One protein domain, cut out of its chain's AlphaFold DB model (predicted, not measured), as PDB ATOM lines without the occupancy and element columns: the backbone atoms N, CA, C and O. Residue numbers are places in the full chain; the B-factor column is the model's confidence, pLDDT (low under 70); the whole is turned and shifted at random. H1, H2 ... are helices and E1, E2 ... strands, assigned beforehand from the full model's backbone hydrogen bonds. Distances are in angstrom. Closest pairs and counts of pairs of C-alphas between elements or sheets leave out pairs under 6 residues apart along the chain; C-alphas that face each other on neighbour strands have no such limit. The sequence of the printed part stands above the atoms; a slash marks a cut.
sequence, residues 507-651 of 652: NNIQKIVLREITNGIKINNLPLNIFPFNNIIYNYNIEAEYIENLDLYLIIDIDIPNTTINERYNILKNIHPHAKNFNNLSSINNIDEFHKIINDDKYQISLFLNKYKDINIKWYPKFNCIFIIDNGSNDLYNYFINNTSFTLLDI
ATOM      1  N   ASN A 507     -15.370  -8.093  39.933       58.28
ATOM      2  CA  ASN A 507     -15.396  -6.684  40.347       58.28
ATOM      3  C   ASN A 507     -14.173  -5.873  39.885       58.28
ATOM      4  O   ASN A 507     -14.219  -4.646  39.894       58.28
ATOM      5  N   ASN A 508     -13.077  -6.538  39.507       59.03
ATOM      6  CA  ASN A 508     -11.848  -5.878  39.064       59.03
ATOM      7  C   ASN A 508     -11.768  -5.729  37.535       59.03
ATOM      8  O   ASN A 508     -10.785  -5.186  37.033       59.03
ATOM      9  N   ILE A 509     -12.767  -6.219  36.796       63.59
ATOM     10  CA  ILE A 509     -12.767  -6.251  35.333       63.59
ATOM     11  C   ILE A 509     -13.739  -5.195  34.813       63.59
ATOM     12  O   ILE A 509     -14.885  -5.138  35.234       63.59
ATOM     13  N   GLN A 510     -13.285  -4.349  33.887       62.69
ATOM     14  CA  GLN A 510     -14.110  -3.268  33.331       62.69
ATOM     15  C   GLN A 510     -14.936  -3.710  32.115       62.69
ATOM     16  O   GLN A 510     -15.997  -3.146  31.853       62.69
ATOM     17  N   LYS A 511     -14.448  -4.695  31.344       67.56
ATOM     18  CA  LYS A 511     -15.079  -5.169  30.104       67.56
ATOM     19  C   LYS A 511     -14.964  -6.683  29.973       67.56
ATOM     20  O   LYS A 511     -13.866  -7.214  30.077       67.56
ATOM     21  N   ILE A 512     -16.076  -7.358  29.693       71.69
ATOM     22  CA  ILE A 512     -16.140  -8.820  29.533       71.69
ATOM     23  C   ILE A 512     -16.863  -9.156  28.224       71.69
ATOM     24  O   ILE A 512     -17.880  -8.541  27.920       71.69
ATOM     25  N   VAL A 513     -16.385 -10.137  27.447       72.06
ATOM     26  CA  VAL A 513     -17.186 -10.730  26.360       72.06
ATOM     27  C   VAL A 513     -18.097 -11.804  26.943       72.06
ATOM     28  O   VAL A 513     -17.635 -12.773  27.547       72.06
ATOM     29  N   LEU A 514     -19.396 -11.658  26.715       73.94
ATOM     30  CA  LEU A 514     -20.405 -12.658  27.041       73.94
ATOM     31  C   LEU A 514     -20.655 -13.575  25.848       73.94
ATOM     32  O   LEU A 514     -20.819 -13.103  24.720       73.94
ATOM     33  N   ARG A 515     -20.732 -14.882  26.121       74.31
ATOM     34  CA  ARG A 515     -21.073 -15.914  25.132       74.31
ATOM     35  C   ARG A 515     -22.140 -16.858  25.670       74.31
ATOM     36  O   ARG A 515     -22.084 -17.270  26.829       74.31
ATOM     37  N   GLU A 516     -23.082 -17.262  24.821       71.19
ATOM     38  CA  GLU A 516     -24.061 -18.305  25.166       71.19
ATOM     39  C   GLU A 516     -23.363 -19.670  25.291       71.19
ATOM     40  O   GLU A 516     -22.510 -20.031  24.473       71.19
ATOM     41  N   ILE A 517     -23.688 -20.436  26.333       70.06
ATOM     42  CA  ILE A 517     -23.256 -21.831  26.452       70.06
ATOM     43  C   ILE A 517     -24.170 -22.655  25.556       70.06
ATOM     44  O   ILE A 517     -25.386 -22.639  25.730       70.06
ATOM     45  N   THR A 518     -23.586 -23.398  24.619       68.56
ATOM     46  CA  THR A 518     -24.339 -24.379  23.835       68.56
ATOM     47  C   THR A 518     -23.828 -25.777  24.143       68.56
ATOM     48  O   THR A 518     -22.655 -25.965  24.465       68.56
ATOM     49  N   ASN A 519     -24.710 -26.768  24.044       66.12
ATOM     50  CA  ASN A 519     -24.370 -28.180  24.246       66.12
ATOM     51  C   ASN A 519     -23.710 -28.807  23.000       66.12
ATOM     52  O   ASN A 519     -23.884 -29.996  22.744       66.12
ATOM     53  N   GLY A 520     -23.005 -28.010  22.193       75.75
ATOM     54  CA  GLY A 520     -22.364 -28.477  20.968       75.75
ATOM     55  C   GLY A 520     -21.047 -29.220  21.211       75.75
ATOM     56  O   GLY A 520     -20.359 -29.023  22.214       75.75
ATOM     57  N   ILE A 521     -20.665 -30.062  20.250       82.69
ATOM     58  CA  ILE A 521     -19.367 -30.741  20.229       82.69
ATOM     59  C   ILE A 521     -18.308 -29.734  19.773       82.69
ATOM     60  O   ILE A 521     -18.454 -29.124  18.717       82.69
ATOM     61  N   LYS A 522     -17.232 -29.547  20.543       81.81
ATOM     62  CA  LYS A 522     -16.124 -28.661  20.146       81.81
ATOM     63  C   LYS A 522     -15.316 -29.263  19.005       81.81
ATOM     64  O   LYS A 522     -14.883 -30.411  19.097       81.81
ATOM     65  N   ILE A 523     -15.072 -28.469  17.970       80.62
ATOM     66  CA  ILE A 523     -14.325 -28.872  16.778       80.62
ATOM     67  C   ILE A 523     -13.380 -27.734  16.378       80.62
ATOM     68  O   ILE A 523     -13.736 -26.560  16.470       80.62
ATOM     69  N   ASN A 524     -12.177 -28.092  15.925       79.06
ATOM     70  CA  ASN A 524     -11.128 -27.132  15.563       79.06
ATOM     71  C   ASN A 524     -10.973 -26.917  14.043       79.06
ATOM     72  O   ASN A 524     -10.141 -26.131  13.610       79.06
ATOM     73  N   ASN A 525     -11.742 -27.649  13.234       78.06
ATOM     74  CA  ASN A 525     -11.711 -27.616  11.773       78.06
ATOM     75  C   ASN A 525     -13.140 -27.733  11.233       78.06
ATOM     76  O   ASN A 525     -13.955 -28.470  11.789       78.06
ATOM     77  N   LEU A 526     -13.431 -27.061  10.123       84.25
ATOM     78  CA  LEU A 526     -14.718 -27.183   9.439       84.25
ATOM     79  C   LEU A 526     -14.622 -28.154   8.252       84.25
ATOM     80  O   LEU A 526     -13.562 -28.262   7.630       84.25
ATOM     81  N   PRO A 527     -15.711 -28.859   7.904       84.00
ATOM     82  CA  PRO A 527     -15.768 -29.668   6.691       84.00
ATOM     83  C   PRO A 527     -15.550 -28.826   5.422       84.00
ATOM     84  O   PRO A 527     -15.934 -27.658   5.345       84.00
ATOM     85  N   LEU A 528     -14.962 -29.440   4.390       79.12
ATOM     86  CA  LEU A 528     -14.653 -28.783   3.106       79.12
ATOM     87  C   LEU A 528     -15.899 -28.320   2.329       79.12
ATOM     88  O   LEU A 528     -15.802 -27.410   1.513       79.12
ATOM     89  N   ASN A 529     -17.064 -28.910   2.607       82.50
ATOM     90  CA  ASN A 529     -18.321 -28.621   1.911       82.50
ATOM     91  C   ASN A 529     -19.286 -27.783   2.769       82.50
ATOM     92  O   ASN A 529     -20.498 -27.939   2.653       82.50
ATOM     93  N   ILE A 530     -18.771 -26.942   3.673       88.00
ATOM     94  CA  ILE A 530     -19.627 -26.176   4.583       88.00
ATOM     95  C   ILE A 530     -20.294 -24.996   3.877       88.00
ATOM     96  O   ILE A 530     -19.664 -24.265   3.108       88.00
ATOM     97  N   PHE A 531     -21.575 -24.782   4.165       87.88
ATOM     98  CA  PHE A 531     -22.316 -23.642   3.641       87.88
ATOM     99  C   PHE A 531     -22.473 -22.541   4.701       87.88
ATOM    100  O   PHE A 531     -22.845 -22.845   5.835       87.88
ATOM    101  N   PRO A 532     -22.281 -21.256   4.364       87.38
ATOM    102  CA  PRO A 532     -21.796 -20.715   3.090       87.38
ATOM    103  C   PRO A 532     -20.279 -20.868   2.912       87.38
ATOM    104  O   PRO A 532     -19.509 -20.669   3.849       87.38
ATOM    105  N   PHE A 533     -19.829 -21.154   1.692       84.69
ATOM    106  CA  PHE A 533     -18.400 -21.265   1.398       84.69
ATOM    107  C   PHE A 533     -17.696 -19.901   1.502       84.69
ATOM    108  O   PHE A 533     -18.150 -18.916   0.913       84.69
ATOM    109  N   ASN A 534     -16.569 -19.837   2.223       83.75
ATOM    110  CA  ASN A 534     -15.726 -18.643   2.285       83.75
ATOM    111  C   ASN A 534     -14.236 -18.995   2.437       83.75
ATOM    112  O   ASN A 534     -13.857 -19.709   3.360       83.75
ATOM    113  N   ASN A 535     -13.379 -18.429   1.582       80.44
ATOM    114  CA  ASN A 535     -11.935 -18.700   1.589       80.44
ATOM    115  C   ASN A 535     -11.231 -18.280   2.887       80.44
ATOM    116  O   ASN A 535     -10.260 -18.916   3.282       80.44
ATOM    117  N   ILE A 536     -11.706 -17.227   3.562       81.38
ATOM    118  CA  ILE A 536     -11.076 -16.728   4.796       81.38
ATOM    119  C   ILE A 536     -11.130 -17.802   5.886       81.38
ATOM    120  O   ILE A 536     -10.159 -18.009   6.600       81.38
ATOM    121  N   ILE A 537     -12.236 -18.537   5.957       82.50
ATOM    122  CA  ILE A 537     -12.481 -19.582   6.953       82.50
ATOM    123  C   ILE A 537     -11.536 -20.773   6.763       82.50
ATOM    124  O   ILE A 537     -11.062 -21.344   7.735       82.50
ATOM    125  N   TYR A 538     -11.202 -21.122   5.522       79.88
ATOM    126  CA  TYR A 538     -10.302 -22.245   5.240       79.88
ATOM    127  C   TYR A 538      -8.814 -21.911   5.402       79.88
ATOM    128  O   TYR A 538      -7.996 -22.823   5.506       79.88
ATOM    129  N   ASN A 539      -8.455 -20.626   5.431       82.38
ATOM    130  CA  ASN A 539      -7.061 -20.185   5.519       82.38
ATOM    131  C   ASN A 539      -6.524 -20.115   6.955       82.38
ATOM    132  O   ASN A 539      -5.312 -20.001   7.142       82.38
ATOM    133  N   TYR A 540      -7.403 -20.161   7.956       82.44
ATOM    134  CA  TYR A 540      -7.050 -19.984   9.361       82.44
ATOM    135  C   TYR A 540      -7.622 -21.113  10.218       82.44
ATOM    136  O   TYR A 540      -8.607 -21.755   9.859       82.44
ATOM    137  N   ASN A 541      -7.006 -21.346  11.378       79.88
ATOM    138  CA  ASN A 541      -7.552 -22.277  12.359       79.88
ATOM    139  C   ASN A 541      -8.829 -21.690  12.966       79.88
ATOM    140  O   ASN A 541      -8.907 -20.486  13.216       79.88
ATOM    141  N   ILE A 542      -9.818 -22.541  13.227       84.06
ATOM    142  CA  ILE A 542     -11.128 -22.118  13.723       84.06
ATOM    143  C   ILE A 542     -11.440 -22.833  15.027       84.06
ATOM    144  O   ILE A 542     -11.149 -24.011  15.179       84.06
ATOM    145  N   GLU A 543     -12.093 -22.141  15.952       84.88
ATOM    146  CA  GLU A 543     -12.769 -22.777  17.078       84.88
ATOM    147  C   GLU A 543     -14.281 -22.750  16.825       84.88
ATOM    148  O   GLU A 543     -14.851 -21.679  16.611       84.88
ATOM    149  N   ALA A 544     -14.949 -23.907  16.838       87.06
ATOM    150  CA  ALA A 544     -16.390 -24.003  16.605       87.06
ATOM    151  C   ALA A 544     -17.084 -25.029  17.520       87.06
ATOM    152  O   ALA A 544     -16.462 -25.953  18.044       87.06
ATOM    153  N   GLU A 545     -18.397 -24.871  17.690       87.56
ATOM    154  CA  GLU A 545     -19.296 -25.822  18.353       87.56
ATOM    155  C   GLU A 545     -20.293 -26.396  17.337       87.56
ATOM    156  O   GLU A 545     -21.040 -25.650  16.708       87.56
ATOM    157  N   TYR A 546     -20.308 -27.717  17.169       89.06
ATOM    158  CA  TYR A 546     -21.248 -28.415  16.294       89.06
ATOM    159  C   TYR A 546     -22.513 -28.816  17.043       89.06
ATOM    160  O   TYR A 546     -22.445 -29.507  18.061       89.06
ATOM    161  N   ILE A 547     -23.664 -28.407  16.518       87.56
ATOM    162  CA  ILE A 547     -24.985 -28.757  17.032       87.56
ATOM    163  C   ILE A 547     -25.599 -29.804  16.103       87.56
ATOM    164  O   ILE A 547     -26.108 -29.461  15.036       87.56
ATOM    165  N   GLU A 548     -25.585 -31.065  16.542       83.50
ATOM    166  CA  GLU A 548     -26.073 -32.218  15.766       83.50
ATOM    167  C   GLU A 548     -27.518 -32.032  15.291       83.50
ATOM    168  O   GLU A 548     -27.809 -32.195  14.115       83.50
ATOM    169  N   ASN A 549     -28.421 -31.593  16.174       82.75
ATOM    170  CA  ASN A 549     -29.848 -31.454  15.847       82.75
ATOM    171  C   ASN A 549     -30.149 -30.416  14.752       82.75
ATOM    172  O   ASN A 549     -31.254 -30.404  14.214       82.75
ATOM    173  N   LEU A 550     -29.215 -29.502  14.480       83.25
ATOM    174  CA  LEU A 550     -29.382 -28.416  13.511       83.25
ATOM    175  C   LEU A 550     -28.436 -28.551  12.307       83.25
ATOM    176  O   LEU A 550     -28.484 -27.691  11.425       83.25
ATOM    177  N   ASP A 551     -27.565 -29.568  12.295       86.62
ATOM    178  CA  ASP A 551     -26.414 -29.690  11.388       86.62
ATOM    179  C   ASP A 551     -25.670 -28.349  11.210       86.62
ATOM    180  O   ASP A 551     -25.355 -27.913  10.095       86.62
ATOM    181  N   LEU A 552     -25.439 -27.653  12.332       90.50
ATOM    182  CA  LEU A 552     -24.935 -26.279  12.375       90.50
ATOM    183  C   LEU A 552     -23.627 -26.187  13.165       90.50
ATOM    184  O   LEU A 552     -23.560 -26.574  14.330       90.50
ATOM    185  N   TYR A 553     -22.613 -25.587  12.551       91.50
ATOM    186  CA  TYR A 553     -21.358 -25.198  13.184       91.50
ATOM    187  C   TYR A 553     -21.434 -23.740  13.639       91.50
ATOM    188  O   TYR A 553     -21.455 -22.815  12.826       91.50
ATOM    189  N   LEU A 554     -21.442 -23.514  14.947       90.62
ATOM    190  CA  LEU A 554     -21.317 -22.183  15.524       90.62
ATOM    191  C   LEU A 554     -19.840 -21.821  15.660       90.62
ATOM    192  O   LEU A 554     -19.148 -22.357  16.524       90.62
ATOM    193  N   ILE A 555     -19.352 -20.914  14.813       89.19
ATOM    194  CA  ILE A 555     -17.959 -20.459  14.850       89.19
ATOM    195  C   ILE A 555     -17.770 -19.499  16.026       89.19
ATOM    196  O   ILE A 555     -18.386 -18.436  16.072       89.19
ATOM    197  N   ILE A 556     -16.910 -19.878  16.969       83.62
ATOM    198  CA  ILE A 556     -16.598 -19.133  18.191       83.62
ATOM    199  C   ILE A 556     -15.535 -18.066  17.918       83.62
ATOM    200  O   ILE A 556     -15.692 -16.920  18.344       83.62
ATOM    201  N   ASP A 557     -14.451 -18.457  17.249       81.25
ATOM    202  CA  ASP A 557     -13.306 -17.601  16.935       81.25
ATOM    203  C   ASP A 557     -12.555 -18.138  15.704       81.25
ATOM    204  O   ASP A 557     -12.666 -19.318  15.356       81.25
ATOM    205  N   ILE A 558     -11.791 -17.266  15.054       83.75
ATOM    206  CA  ILE A 558     -10.919 -17.580  13.918       83.75
ATOM    207  C   ILE A 558      -9.535 -17.009  14.201       83.75
ATOM    208  O   ILE A 558      -9.426 -15.847  14.569       83.75
ATOM    209  N   ASP A 559      -8.478 -17.803  14.056       79.38
ATOM    210  CA  ASP A 559      -7.118 -17.402  14.430       79.38
ATOM    211  C   ASP A 559      -6.421 -16.617  13.306       79.38
ATOM    212  O   ASP A 559      -5.678 -17.172  12.493       79.38
ATOM    213  N   ILE A 560      -6.692 -15.310  13.250       77.56
ATOM    214  CA  ILE A 560      -6.068 -14.380  12.304       77.56
ATOM    215  C   ILE A 560      -4.907 -13.645  13.005       77.56
ATOM    216  O   ILE A 560      -5.140 -12.930  13.987       77.56
ATOM    217  N   PRO A 561      -3.660 -13.747  12.499       72.19
ATOM    218  CA  PRO A 561      -2.510 -13.056  13.079       72.19
ATOM    219  C   PRO A 561      -2.711 -11.538  13.157       72.19
ATOM    220  O   PRO A 561      -3.273 -10.940  12.241       72.19
ATOM    221  N   ASN A 562      -2.185 -10.908  14.212       70.12
ATOM    222  CA  ASN A 562      -2.203  -9.452  14.425       70.12
ATOM    223  C   ASN A 562      -3.607  -8.820  14.503       70.12
ATOM    224  O   ASN A 562      -3.762  -7.649  14.165       70.12
ATOM    225  N   THR A 563      -4.620  -9.570  14.948       71.06
ATOM    226  CA  THR A 563      -5.984  -9.048  15.136       71.06
ATOM    227  C   THR A 563      -6.529  -9.349  16.533       71.06
ATOM    228  O   THR A 563      -6.259 -10.400  17.121       71.06
ATOM    229  N   THR A 564      -7.308  -8.416  17.076       73.19
ATOM    230  CA  THR A 564      -7.989  -8.538  18.375       73.19
ATOM    231  C   THR A 564      -9.235  -9.428  18.284       73.19
ATOM    232  O   THR A 564      -9.807  -9.602  17.210       73.19
ATOM    233  N   ILE A 565      -9.725  -9.952  19.417       72.25
ATOM    234  CA  ILE A 565     -10.962 -10.768  19.472       72.25
ATOM    235  C   ILE A 565     -12.148 -10.036  18.817       72.25
ATOM    236  O   ILE A 565     -12.934 -10.638  18.084       72.25
ATOM    237  N   ASN A 566     -12.254  -8.723  19.038       74.19
ATOM    238  CA  ASN A 566     -13.314  -7.896  18.462       74.19
ATOM    239  C   ASN A 566     -13.205  -7.804  16.934       74.19
ATOM    240  O   ASN A 566     -14.210  -7.918  16.235       74.19
ATOM    241  N   GLU A 567     -11.992  -7.624  16.410       77.69
ATOM    242  CA  GLU A 567     -11.739  -7.580  14.967       77.69
ATOM    243  C   GLU A 567     -12.063  -8.922  14.308       77.69
ATOM    244  O   GLU A 567     -12.774  -8.950  13.305       77.69
ATOM    245  N   ARG A 568     -11.635 -10.037  14.911       80.69
ATOM    246  CA  ARG A 568     -11.896 -11.393  14.400       80.69
ATOM    247  C   ARG A 568     -13.384 -11.707  14.364       80.69
ATOM    248  O   ARG A 568     -13.887 -12.223  13.366       80.69
ATOM    249  N   TYR A 569     -14.118 -11.304  15.398       83.19
ATOM    250  CA  TYR A 569     -15.568 -11.452  15.424       83.19
ATOM    251  C   TYR A 569     -16.280 -10.626  14.344       83.19
ATOM    252  O   TYR A 569     -17.165 -11.130  13.652       83.19
ATOM    253  N   ASN A 570     -15.881  -9.364  14.168       82.62
ATOM    254  CA  ASN A 570     -16.457  -8.504  13.134       82.62
ATOM    255  C   ASN A 570     -16.155  -9.048  11.727       82.62
ATOM    256  O   ASN A 570     -17.025  -9.016  10.859       82.62
ATOM    257  N   ILE A 571     -14.962  -9.616  11.508       85.19
ATOM    258  CA  ILE A 571     -14.619 -10.312  10.261       85.19
ATOM    259  C   ILE A 571     -15.589 -11.477  10.022       85.19
ATOM    260  O   ILE A 571     -16.190 -11.541   8.951       85.19
ATOM    261  N   LEU A 572     -15.812 -12.343  11.019       86.25
ATOM    262  CA  LEU A 572     -16.739 -13.480  10.913       86.25
ATOM    263  C   LEU A 572     -18.182 -13.059  10.586       86.25
ATOM    264  O   LEU A 572     -18.837 -13.696   9.759       86.25
ATOM    265  N   LYS A 573     -18.676 -11.970  11.186       84.88
ATOM    266  CA  LYS A 573     -20.002 -11.420  10.860       84.88
ATOM    267  C   LYS A 573     -20.077 -10.891   9.429       84.88
ATOM    268  O   LYS A 573     -21.026 -11.197   8.710       84.88
ATOM    269  N   ASN A 574     -19.062 -10.149   8.995       84.31
ATOM    270  CA  ASN A 574     -19.042  -9.502   7.682       84.31
ATOM    271  C   ASN A 574     -18.984 -10.494   6.516       84.31
ATOM    272  O   ASN A 574     -19.495 -10.207   5.428       84.31
ATOM    273  N   ILE A 575     -18.362 -11.653   6.731       85.81
ATOM    274  CA  ILE A 575     -18.226 -12.687   5.703       85.81
ATOM    275  C   ILE A 575     -19.451 -13.612   5.617       85.81
ATOM    276  O   ILE A 575     -19.608 -14.301   4.609       85.81
ATOM    277  N   HIS A 576     -20.327 -13.619   6.630       88.62
ATOM    278  CA  HIS A 576     -21.535 -14.439   6.637       88.62
ATOM    279  C   HIS A 576     -22.740 -13.675   6.036       88.62
ATOM    280  O   HIS A 576     -23.112 -12.611   6.535       88.62
ATOM    281  N   PRO A 577     -23.439 -14.218   5.021       82.50
ATOM    282  CA  PRO A 577     -24.491 -13.527   4.269       82.50
ATOM    283  C   PRO A 577     -25.686 -13.079   5.119       82.50
ATOM    284  O   PRO A 577     -26.322 -12.085   4.786       82.50
ATOM    285  N   HIS A 578     -25.986 -13.785   6.214       82.00
ATOM    286  CA  HIS A 578     -27.080 -13.437   7.130       82.00
ATOM    287  C   HIS A 578     -26.628 -12.702   8.402       82.00
ATOM    288  O   HIS A 578     -27.481 -12.243   9.151       82.00
ATOM    289  N   ALA A 579     -25.317 -12.545   8.629       82.12
ATOM    290  CA  ALA A 579     -24.797 -11.780   9.773       82.12
ATOM    291  C   ALA A 579     -24.240 -10.398   9.369       82.12
ATOM    292  O   ALA A 579     -24.067  -9.533  10.224       82.12
ATOM    293  N   LYS A 580     -24.025 -10.163   8.066       70.12
ATOM    294  CA  LYS A 580     -23.416  -8.949   7.492       70.12
ATOM    295  C   LYS A 580     -24.173  -7.644   7.768       70.12
ATOM    296  O   LYS A 580     -23.568  -6.579   7.754       70.12
ATOM    297  N   ASN A 581     -25.484  -7.713   8.001       61.16
ATOM    298  CA  ASN A 581     -26.337  -6.529   8.159       61.16
ATOM    299  C   ASN A 581     -26.450  -6.032   9.609       61.16
ATOM    300  O   ASN A 581     -27.157  -5.058   9.857       61.16
ATOM    301  N   PHE A 582     -25.781  -6.683  10.565       61.91
ATOM    302  CA  PHE A 582     -25.851  -6.320  11.977       61.91
ATOM    303  C   PHE A 582     -24.543  -5.684  12.436       61.91
ATOM    304  O   PHE A 582     -23.463  -6.215  12.184       61.91
ATOM    305  N   ASN A 583     -24.679  -4.533  13.104       57.84
ATOM    306  CA  ASN A 583     -23.586  -3.694  13.587       57.84
ATOM    307  C   ASN A 583     -22.503  -4.481  14.346       57.84
ATOM    308  O   ASN A 583     -22.754  -5.544  14.928       57.84
ATOM    309  N   ASN A 584     -21.305  -3.883  14.353       63.81
ATOM    310  CA  ASN A 584     -20.138  -4.282  15.139       63.81
ATOM    311  C   ASN A 584     -20.517  -4.734  16.555       63.81
ATOM    312  O   ASN A 584     -21.503  -4.266  17.122       63.81
ATOM    313  N   LEU A 585     -19.690  -5.616  17.118       69.00
ATOM    314  CA  LEU A 585     -19.819  -6.176  18.467       69.00
ATOM    315  C   LEU A 585     -20.360  -5.140  19.480       69.00
ATOM    316  O   LEU A 585     -19.678  -4.181  19.838       69.00
ATOM    317  N   SER A 586     -21.625  -5.311  19.880       71.19
ATOM    318  CA  SER A 586     -22.391  -4.324  20.643       71.19
ATOM    319  C   SER A 586     -22.008  -4.346  22.120       71.19
ATOM    320  O   SER A 586     -21.973  -5.419  22.734       71.19
ATOM    321  N   SER A 587     -21.758  -3.168  22.691       75.50
ATOM    322  CA  SER A 587     -21.641  -2.980  24.138       75.50
ATOM    323  C   SER A 587     -23.027  -2.897  24.775       75.50
ATOM    324  O   SER A 587     -23.868  -2.150  24.278       75.50
ATOM    325  N   ILE A 588     -23.241  -3.633  25.861       77.19
ATOM    326  CA  ILE A 588     -24.483  -3.637  26.637       77.19
ATOM    327  C   ILE A 588     -24.259  -3.094  28.044       77.19
ATOM    328  O   ILE A 588     -23.257  -3.421  28.689       77.19
ATOM    329  N   ASN A 589     -25.238  -2.324  28.524       70.56
ATOM    330  CA  ASN A 589     -25.208  -1.721  29.856       70.56
ATOM    331  C   ASN A 589     -26.357  -2.213  30.763       70.56
ATOM    332  O   ASN A 589     -26.268  -2.071  31.981       70.56
ATOM    333  N   ASN A 590     -27.429  -2.801  30.208       73.75
ATOM    334  CA  ASN A 590     -28.585  -3.312  30.966       73.75
ATOM    335  C   ASN A 590     -29.180  -4.622  30.383       73.75
ATOM    336  O   ASN A 590     -28.819  -5.062  29.289       73.75
ATOM    337  N   ILE A 591     -30.051  -5.290  31.162       76.00
ATOM    338  CA  ILE A 591     -30.602  -6.627  30.847       76.00
ATOM    339  C   ILE A 591     -31.540  -6.556  29.635       76.00
ATOM    340  O   ILE A 591     -31.561  -7.468  28.807       76.00
ATOM    341  N   ASP A 592     -32.294  -5.467  29.508       77.94
ATOM    342  CA  ASP A 592     -33.269  -5.288  28.431       77.94
ATOM    343  C   ASP A 592     -32.577  -5.160  27.065       77.94
ATOM    344  O   ASP A 592     -32.999  -5.780  26.084       77.94
ATOM    345  N   GLU A 593     -31.455  -4.433  27.005       79.38
ATOM    346  CA  GLU A 593     -30.573  -4.374  25.835       79.38
ATOM    347  C   GLU A 593     -30.031  -5.757  25.476       79.38
ATOM    348  O   GLU A 593     -30.055  -6.147  24.308       79.38
ATOM    349  N   PHE A 594     -29.591  -6.526  26.474       80.19
ATOM    350  CA  PHE A 594     -29.099  -7.883  26.260       80.19
ATOM    351  C   PHE A 594     -30.168  -8.798  25.653       80.19
ATOM    352  O   PHE A 594     -29.909  -9.449  24.639       80.19
ATOM    353  N   HIS A 595     -31.379  -8.820  26.223       81.25
ATOM    354  CA  HIS A 595     -32.480  -9.630  25.701       81.25
ATOM    355  C   HIS A 595     -32.858  -9.245  24.276       81.25
ATOM    356  O   HIS A 595     -33.095 -10.128  23.450       81.25
ATOM    357  N   LYS A 596     -32.883  -7.946  23.971       83.00
ATOM    358  CA  LYS A 596     -33.170  -7.459  22.622       83.00
ATOM    359  C   LYS A 596     -32.148  -7.985  21.613       83.00
ATOM    360  O   LYS A 596     -32.534  -8.604  20.628       83.00
ATOM    361  N   ILE A 597     -30.856  -7.822  21.900       81.50
ATOM    362  CA  ILE A 597     -29.776  -8.211  20.982       81.50
ATOM    363  C   ILE A 597     -29.728  -9.739  20.798       81.50
ATOM    364  O   ILE A 597     -29.555 -10.211  19.675       81.50
ATOM    365  N   ILE A 598     -29.924 -10.526  21.864       82.75
ATOM    366  CA  ILE A 598     -29.987 -11.993  21.752       82.75
ATOM    367  C   ILE A 598     -31.184 -12.450  20.920       82.75
ATOM    368  O   ILE A 598     -31.048 -13.359  20.102       82.75
ATOM    369  N   ASN A 599     -32.361 -11.857  21.134       83.50
ATOM    370  CA  ASN A 599     -33.566 -12.255  20.411       83.50
ATOM    371  C   ASN A 599     -33.456 -11.902  18.925       83.50
ATOM    372  O   ASN A 599     -33.866 -12.702  18.084       83.50
ATOM    373  N   ASP A 600     -32.837 -10.764  18.609       83.50
ATOM    374  CA  ASP A 600     -32.537 -10.369  17.235       83.50
ATOM    375  C   ASP A 600     -31.586 -11.377  16.562       83.50
ATOM    376  O   ASP A 600     -31.864 -11.828  15.449       83.50
ATOM    377  N   ASP A 601     -30.511 -11.807  17.238       83.44
ATOM    378  CA  ASP A 601     -29.569 -12.800  16.691       83.44
ATOM    379  C   ASP A 601     -30.218 -14.188  16.522       83.44
ATOM    380  O   ASP A 601     -30.104 -14.809  15.462       83.44
ATOM    381  N   LYS A 602     -31.005 -14.646  17.507       84.94
ATOM    382  CA  LYS A 602     -31.776 -15.903  17.416       84.94
ATOM    383  C   LYS A 602     -32.774 -15.878  16.262       84.94
ATOM    384  O   LYS A 602     -32.913 -16.873  15.543       84.94
ATOM    385  N   TYR A 603     -33.438 -14.744  16.045       86.31
ATOM    386  CA  TYR A 603     -34.325 -14.559  14.904       86.31
ATOM    387  C   TYR A 603     -33.560 -14.683  13.575       86.31
ATOM    388  O   TYR A 603     -34.020 -15.393  12.679       86.31
ATOM    389  N   GLN A 604     -32.356 -14.113  13.454       85.00
ATOM    390  CA  GLN A 604     -31.535 -14.254  12.241       85.00
ATOM    391  C   GLN A 604     -31.064 -15.681  11.982       85.00
ATOM    392  O   GLN A 604     -31.145 -16.155  10.845       85.00
ATOM    393  N   ILE A 605     -30.626 -16.390  13.024       87.81
ATOM    394  CA  ILE A 605     -30.270 -17.807  12.911       87.81
ATOM    395  C   ILE A 605     -31.482 -18.601  12.411       87.81
ATOM    396  O   ILE A 605     -31.347 -19.413  11.496       87.81
ATOM    397  N   SER A 606     -32.682 -18.326  12.935       86.56
ATOM    398  CA  SER A 606     -33.906 -19.002  12.491       86.56
ATOM    399  C   SER A 606     -34.236 -18.722  11.018       86.56
ATOM    400  O   SER A 606     -34.565 -19.648  10.275       86.56
ATOM    401  N   LEU A 607     -34.071 -17.476  10.554       88.00
ATOM    402  CA  LEU A 607     -34.252 -17.109   9.147       88.00
ATOM    403  C   LEU A 607     -33.245 -17.823   8.243       88.00
ATOM    404  O   LEU A 607     -33.618 -18.318   7.180       88.00
ATOM    405  N   PHE A 608     -31.982 -17.894   8.666       90.06
ATOM    406  CA  PHE A 608     -30.928 -18.597   7.944       90.06
ATOM    407  C   PHE A 608     -31.219 -20.099   7.837       90.06
ATOM    408  O   PHE A 608     -31.203 -20.653   6.737       90.06
ATOM    409  N   LEU A 609     -31.557 -20.749   8.954       88.75
ATOM    410  CA  LEU A 609     -31.875 -22.177   8.981       88.75
ATOM    411  C   LEU A 609     -33.119 -22.511   8.148       88.75
ATOM    412  O   LEU A 609     -33.110 -23.516   7.439       88.75
ATOM    413  N   ASN A 610     -34.147 -21.658   8.178       87.94
ATOM    414  CA  ASN A 610     -35.365 -21.835   7.386       87.94
ATOM    415  C   ASN A 610     -35.124 -21.634   5.888       87.94
ATOM    416  O   ASN A 610     -35.622 -22.411   5.078       87.94
ATOM    417  N   LYS A 611     -34.346 -20.612   5.509       87.88
ATOM    418  CA  LYS A 611     -34.043 -20.317   4.102       87.88
ATOM    419  C   LYS A 611     -33.210 -21.418   3.441       87.88
ATOM    420  O   LYS A 611     -33.366 -21.656   2.250       87.88
ATOM    421  N   TYR A 612     -32.344 -22.084   4.205       87.00
ATOM    422  CA  TYR A 612     -31.444 -23.131   3.710       87.00
ATOM    423  C   TYR A 612     -31.722 -24.486   4.361       87.00
ATOM    424  O   TYR A 612     -30.796 -25.222   4.710       87.00
ATOM    425  N   LYS A 613     -33.003 -24.815   4.551       84.06
ATOM    426  CA  LYS A 613     -33.423 -26.050   5.222       84.06
ATOM    427  C   LYS A 613     -32.895 -27.308   4.525       84.06
ATOM    428  O   LYS A 613     -32.480 -28.230   5.214       84.06
ATOM    429  N   ASP A 614     -32.821 -27.278   3.195       83.06
ATOM    430  CA  ASP A 614     -32.421 -28.415   2.350       83.06
ATOM    431  C   ASP A 614     -30.896 -28.583   2.206       83.06
ATOM    432  O   ASP A 614     -30.427 -29.534   1.583       83.06
ATOM    433  N   ILE A 615     -30.103 -27.656   2.756       84.00
ATOM    434  CA  ILE A 615     -28.640 -27.747   2.760       84.00
ATOM    435  C   ILE A 615     -28.197 -28.415   4.056       84.00
ATOM    436  O   ILE A 615     -28.425 -27.877   5.143       84.00
ATOM    437  N   ASN A 616     -27.510 -29.546   3.931       74.62
ATOM    438  CA  ASN A 616     -26.876 -30.226   5.055       74.62
ATOM    439  C   ASN A 616     -25.504 -29.589   5.322       74.62
ATOM    440  O   ASN A 616     -24.775 -29.295   4.377       74.62
ATOM    441  N   ILE A 617     -25.148 -29.416   6.601       86.25
ATOM    442  CA  ILE A 617     -23.878 -28.837   7.082       86.25
ATOM    443  C   ILE A 617     -23.752 -27.325   6.814       86.25
ATOM    444  O   ILE A 617     -23.258 -26.862   5.782       86.25
ATOM    445  N   LYS A 618     -24.158 -26.535   7.808       92.25
ATOM    446  CA  LYS A 618     -24.149 -25.065   7.777       92.25
ATOM    447  C   LYS A 618     -23.204 -24.494   8.831       92.25
ATOM    448  O   LYS A 618     -22.926 -25.167   9.819       92.25
ATOM    449  N   TRP A 619     -22.754 -23.248   8.688       91.81
ATOM    450  CA  TRP A 619     -22.113 -22.511   9.784       91.81
ATOM    451  C   TRP A 619     -22.734 -21.142  10.024       91.81
ATOM    452  O   TRP A 619     -23.349 -20.571   9.131       91.81
ATOM    453  N   TYR A 620     -22.566 -20.625  11.240       91.00
ATOM    454  CA  TYR A 620     -22.973 -19.276  11.633       91.00
ATOM    455  C   TYR A 620     -22.014 -18.727  12.711       91.00
ATOM    456  O   TYR A 620     -21.522 -19.512  13.527       91.00
ATOM    457  N   PRO A 621     -21.693 -17.419  12.747       89.06
ATOM    458  CA  PRO A 621     -20.873 -16.846  13.818       89.06
ATOM    459  C   PRO A 621     -21.621 -16.882  15.157       89.06
ATOM    460  O   PRO A 621     -22.732 -16.376  15.267       89.06
ATOM    461  N   LYS A 622     -21.015 -17.456  16.196       87.12
ATOM    462  CA  LYS A 622     -21.643 -17.587  17.517       87.12
ATOM    463  C   LYS A 622     -21.925 -16.217  18.141       87.12
ATOM    464  O   LYS A 622     -21.143 -15.284  17.989       87.12
ATOM    465  N   PHE A 623     -23.022 -16.084  18.875       84.19
ATOM    466  CA  PHE A 623     -23.362 -14.839  19.556       84.19
ATOM    467  C   PHE A 623     -22.278 -14.386  20.559       84.19
ATOM    468  O   PHE A 623     -21.959 -15.129  21.491       84.19
ATOM    469  N   ASN A 624     -21.774 -13.152  20.393       79.38
ATOM    470  CA  ASN A 624     -20.871 -12.463  21.323       79.38
ATOM    471  C   ASN A 624     -21.350 -11.013  21.557       79.38
ATOM    472  O   ASN A 624     -21.642 -10.300  20.593       79.38
ATOM    473  N   CYS A 625     -21.338 -10.537  22.808       79.94
ATOM    474  CA  CYS A 625     -21.523  -9.117  23.151       79.94
ATOM    475  C   CYS A 625     -20.523  -8.650  24.225       79.94
ATOM    476  O   CYS A 625     -20.004  -9.471  24.981       79.94
ATOM    477  N   ILE A 626     -20.219  -7.345  24.280       78.25
ATOM    478  CA  ILE A 626     -19.357  -6.760  25.325       78.25
ATOM    479  C   ILE A 626     -20.234  -6.263  26.466       78.25
ATOM    480  O   ILE A 626     -21.107  -5.429  26.261       78.25
ATOM    481  N   PHE A 627     -19.944  -6.713  27.675       74.56
ATOM    482  CA  PHE A 627     -20.503  -6.191  28.909       74.56
ATOM    483  C   PHE A 627     -19.543  -5.192  29.548       74.56
ATOM    484  O   PHE A 627     -18.364  -5.505  29.726       74.56
ATOM    485  N   ILE A 628     -20.045  -3.999  29.874       70.38
ATOM    486  CA  ILE A 628     -19.298  -2.959  30.589       70.38
ATOM    487  C   ILE A 628     -19.765  -2.959  32.046       70.38
ATOM    488  O   ILE A 628     -20.948  -2.767  32.325       70.38
ATOM    489  N   ILE A 629     -18.837  -3.198  32.974       64.69
ATOM    490  CA  ILE A 629     -19.134  -3.222  34.410       64.69
ATOM    491  C   ILE A 629     -19.012  -1.796  34.954       64.69
ATOM    492  O   ILE A 629     -17.924  -1.351  35.314       64.69
ATOM    493  N   ASP A 630     -20.142  -1.090  35.022       60.50
ATOM    494  CA  ASP A 630     -20.266   0.178  35.751       60.50
ATOM    495  C   ASP A 630     -20.860  -0.062  37.150       60.50
ATOM    496  O   ASP A 630     -21.623  -1.010  37.358       60.50
ATOM    497  N   ASN A 631     -20.562   0.817  38.114       51.09
ATOM    498  CA  ASN A 631     -20.935   0.705  39.541       51.09
ATOM    499  C   ASN A 631     -22.451   0.522  39.837       51.09
ATOM    500  O   ASN A 631     -22.818   0.320  40.992       51.09
ATOM    501  N   GLY A 632     -23.332   0.591  38.830       50.44
ATOM    502  CA  GLY A 632     -24.779   0.339  38.925       50.44
ATOM    503  C   GLY A 632     -25.264  -1.013  38.371       50.44
ATOM    504  O   GLY A 632     -26.464  -1.260  38.359       50.44
ATOM    505  N   SER A 633     -24.375  -1.901  37.915       54.12
ATOM    506  CA  SER A 633     -24.709  -3.134  37.169       54.12
ATOM    507  C   SER A 633     -25.042  -4.376  38.030       54.12
ATOM    508  O   SER A 633     -24.850  -5.516  37.602       54.12
ATOM    509  N   ASN A 634     -25.585  -4.185  39.241       59.28
ATOM    510  CA  ASN A 634     -25.884  -5.287  40.173       59.28
ATOM    511  C   ASN A 634     -26.963  -6.260  39.659       59.28
ATOM    512  O   ASN A 634     -26.871  -7.462  39.911       59.28
ATOM    513  N   ASP A 635     -27.966  -5.779  38.923       59.19
ATOM    514  CA  ASP A 635     -29.083  -6.624  38.476       59.19
ATOM    515  C   ASP A 635     -28.659  -7.615  37.383       59.19
ATOM    516  O   ASP A 635     -29.031  -8.788  37.409       59.19
ATOM    517  N   LEU A 636     -27.807  -7.168  36.460       60.00
ATOM    518  CA  LEU A 636     -27.286  -7.966  35.346       60.00
ATOM    519  C   LEU A 636     -26.269  -9.012  35.823       60.00
ATOM    520  O   LEU A 636     -26.276 -10.158  35.373       60.00
ATOM    521  N   TYR A 637     -25.451  -8.631  36.806       62.31
ATOM    522  CA  TYR A 637     -24.561  -9.532  37.531       62.31
ATOM    523  C   TYR A 637     -25.338 -10.645  38.255       62.31
ATOM    524  O   TYR A 637     -25.034 -11.829  38.090       62.31
ATOM    525  N   ASN A 638     -26.398 -10.283  38.985       65.06
ATOM    526  CA  ASN A 638     -27.269 -11.251  39.656       65.06
ATOM    527  C   ASN A 638     -27.991 -12.169  38.657       65.06
ATOM    528  O   ASN A 638     -28.154 -13.362  38.922       65.06
ATOM    529  N   TYR A 639     -28.385 -11.648  37.492       65.44
ATOM    530  CA  TYR A 639     -29.003 -12.442  36.432       65.44
ATOM    531  C   TYR A 639     -28.069 -13.546  35.906       65.44
ATOM    532  O   TYR A 639     -28.510 -14.686  35.760       65.44
ATOM    533  N   PHE A 640     -26.782 -13.259  35.668       64.19
ATOM    534  CA  PHE A 640     -25.830 -14.267  35.174       64.19
ATOM    535  C   PHE A 640     -25.367 -15.272  36.232       64.19
ATOM    536  O   PHE A 640     -25.117 -16.424  35.889       64.19
ATOM    537  N   ILE A 641     -25.291 -14.888  37.511       62.12
ATOM    538  CA  ILE A 641     -25.019 -15.854  38.593       62.12
ATOM    539  C   ILE A 641     -26.167 -16.858  38.728       62.12
ATOM    540  O   ILE A 641     -25.929 -18.043  38.967       62.12
ATOM    541  N   ASN A 642     -27.404 -16.392  38.559       58.38
ATOM    542  CA  ASN A 642     -28.590 -17.226  38.722       58.38
ATOM    543  C   ASN A 642     -28.931 -18.049  37.466       58.38
ATOM    544  O   ASN A 642     -29.595 -19.077  37.588       58.38
ATOM    545  N   ASN A 643     -28.456 -17.649  36.280       55.28
ATOM    546  CA  ASN A 643     -28.681 -18.363  35.021       55.28
ATOM    547  C   ASN A 643     -27.397 -19.022  34.503       55.28
ATOM    548  O   ASN A 643     -26.519 -18.373  33.940       55.28
ATOM    549  N   THR A 644     -27.323 -20.351  34.601       50.69
ATOM    550  CA  THR A 644     -26.161 -21.187  34.231       50.69
ATOM    551  C   THR A 644     -25.884 -21.292  32.722       50.69
ATOM    552  O   THR A 644     -25.188 -22.207  32.291       50.69
ATOM    553  N   SER A 645     -26.460 -20.422  31.893       48.56
ATOM    554  CA  SER A 645     -26.499 -20.555  30.430       48.56
ATOM    555  C   SER A 645     -25.460 -19.711  29.676       48.56
ATOM    556  O   SER A 645     -25.467 -19.716  28.447       48.56
ATOM    557  N   PHE A 646     -24.556 -19.000  30.361       53.09
ATOM    558  CA  PHE A 646     -23.593 -18.084  29.725       53.09
ATOM    559  C   PHE A 646     -22.163 -18.235  30.271       53.09
ATOM    560  O   PHE A 646     -21.960 -18.504  31.452       53.09
ATOM    561  N   THR A 647     -21.160 -18.058  29.402       50.06
ATOM    562  CA  THR A 647     -19.735 -17.979  29.775       50.06
ATOM    563  C   THR A 647     -19.237 -16.535  29.692       50.06
ATOM    564  O   THR A 647     -19.531 -15.822  28.733       50.06
ATOM    565  N   LEU A 648     -18.476 -16.123  30.709       50.62
ATOM    566  CA  LEU A 648     -17.797 -14.827  30.809       50.62
ATOM    567  C   LEU A 648     -16.341 -14.996  30.350       50.62
ATOM    568  O   LEU A 648     -15.642 -15.871  30.861       50.62
ATOM    569  N   LEU A 649     -15.884 -14.174  29.404       45.91
ATOM    570  CA  LEU A 649     -14.498 -14.146  28.931       45.91
ATOM    571  C   LEU A 649     -13.892 -12.757  29.132       45.91
ATOM    572  O   LEU A 649     -14.426 -11.764  28.643       45.91
ATOM    573  N   ASP A 650     -12.770 -12.705  29.841       40.12
ATOM    574  CA  ASP A 650     -11.996 -11.480  30.057       40.12
ATOM    575  C   ASP A 650     -11.360 -10.995  28.736       40.12
ATOM    576  O   ASP A 650     -10.959 -11.821  27.912       40.12
ATOM    577  N   ILE A 651     -11.294  -9.676  28.519       41.97
ATOM    578  CA  ILE A 651     -10.754  -9.056  27.284       41.97
ATOM    579  C   ILE A 651      -9.383  -8.397  27.524       41.97
ATOM    580  O   ILE A 651      -8.985  -7.517  26.764       41.97
TER     581      ILE A 651
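AT A GLANCE: This is residues 507 to 651 of the 652 residues of an uncharacterized protein of viral metagenome (UniProt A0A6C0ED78). Two small sheets stand end to end, with E5 at the edge of one running on into E6 at the edge of the other, and the long helix H3 runs past both, grazing them chiefly at these two strands. H2 covers E4 of the larger sheet, the small H1 grazes that sheet, and H4 grazes the smaller sheet. The printed part has 145 residues with four named helices and seven named strands, in the order E1 E2 H1 E3 E4 H2 H3 E5 E6 H4 E7. The sheets are E2 E3 E4 E5, mixed, and E6 E1 E7, antiparallel; the class is mixed, helices and strands. The whole is compact, with a radius of gyration of the C-alphas of 15.6 A and spans of 48 by 35 by 28 A.

HOW THE PARTS SIT: E1, residues 511 to 516, is the inner strand between E6, residues 624 to 628, and E7, residues 646 to 650, antiparallel to both; N 514 and O 625 are 2.9 A apart, N 513 and O 649 2.8 A, within hydrogen-bond range. E2, residues 521 to 523, is an edge strand antiparallel to E3, residues 542 to 547, with N 521 and O 546 at 2.9 A. H1, residues 535 to 539, only grazes their sheet. E3 and E4, residues 552 to 558, form a hairpin, with N 545 and O 554 at 2.9 A. H2, residues 565 to 575, is on this sheet over E4, slantwise at 47 degrees on the local plane, at a height over the sheet of 7.0 A; the closest C-alphas are those of Ile 558 and Arg 568, 6.3 A. H3, residues 591 to 611, only grazes each sheet. E5, residues 618 to 621, is parallel to E4, with N 553 and O 618 at 2.8 A; E4, H2, H3 and E5 make a strand-helix-strand unit, two parallel neighbour strands with helices between, its crossover left-handed. H4, residues 634 to 642, is close to H3 but not clearly touching, the closest C-alphas being those of Ile 591 and Leu 636, 5.7 A. E6, H4 and E7 make a split unit, with E1 between its two strands, its crossover right-handed. In H1, H2, H3 and H4 every O i to N i+4 pair is within hydrogen-bond range.

IN THESE COORDINATES: E1 begins at C-alpha 511, (-15.079, -5.169, 30.104), and is 16.7 A long. E3 measures 15.7 A, E4 16.6 A, H2 15.7 A and H3 30.2 A. E7 ends at C-alpha 650, (-11.996, -11.480, 30.057).

THE WHOLE: The C-alphas farthest apart, of Asp 614 and Asn 631, are 48.6 A apart. The printed part has no cut. The links E2 to H1 and H2 to H3 are long. Mean pLDDT of the printed part is 76.1; residues 507 to 511, 518 to 519, 581 to 585 and 629 to 651 are under 70.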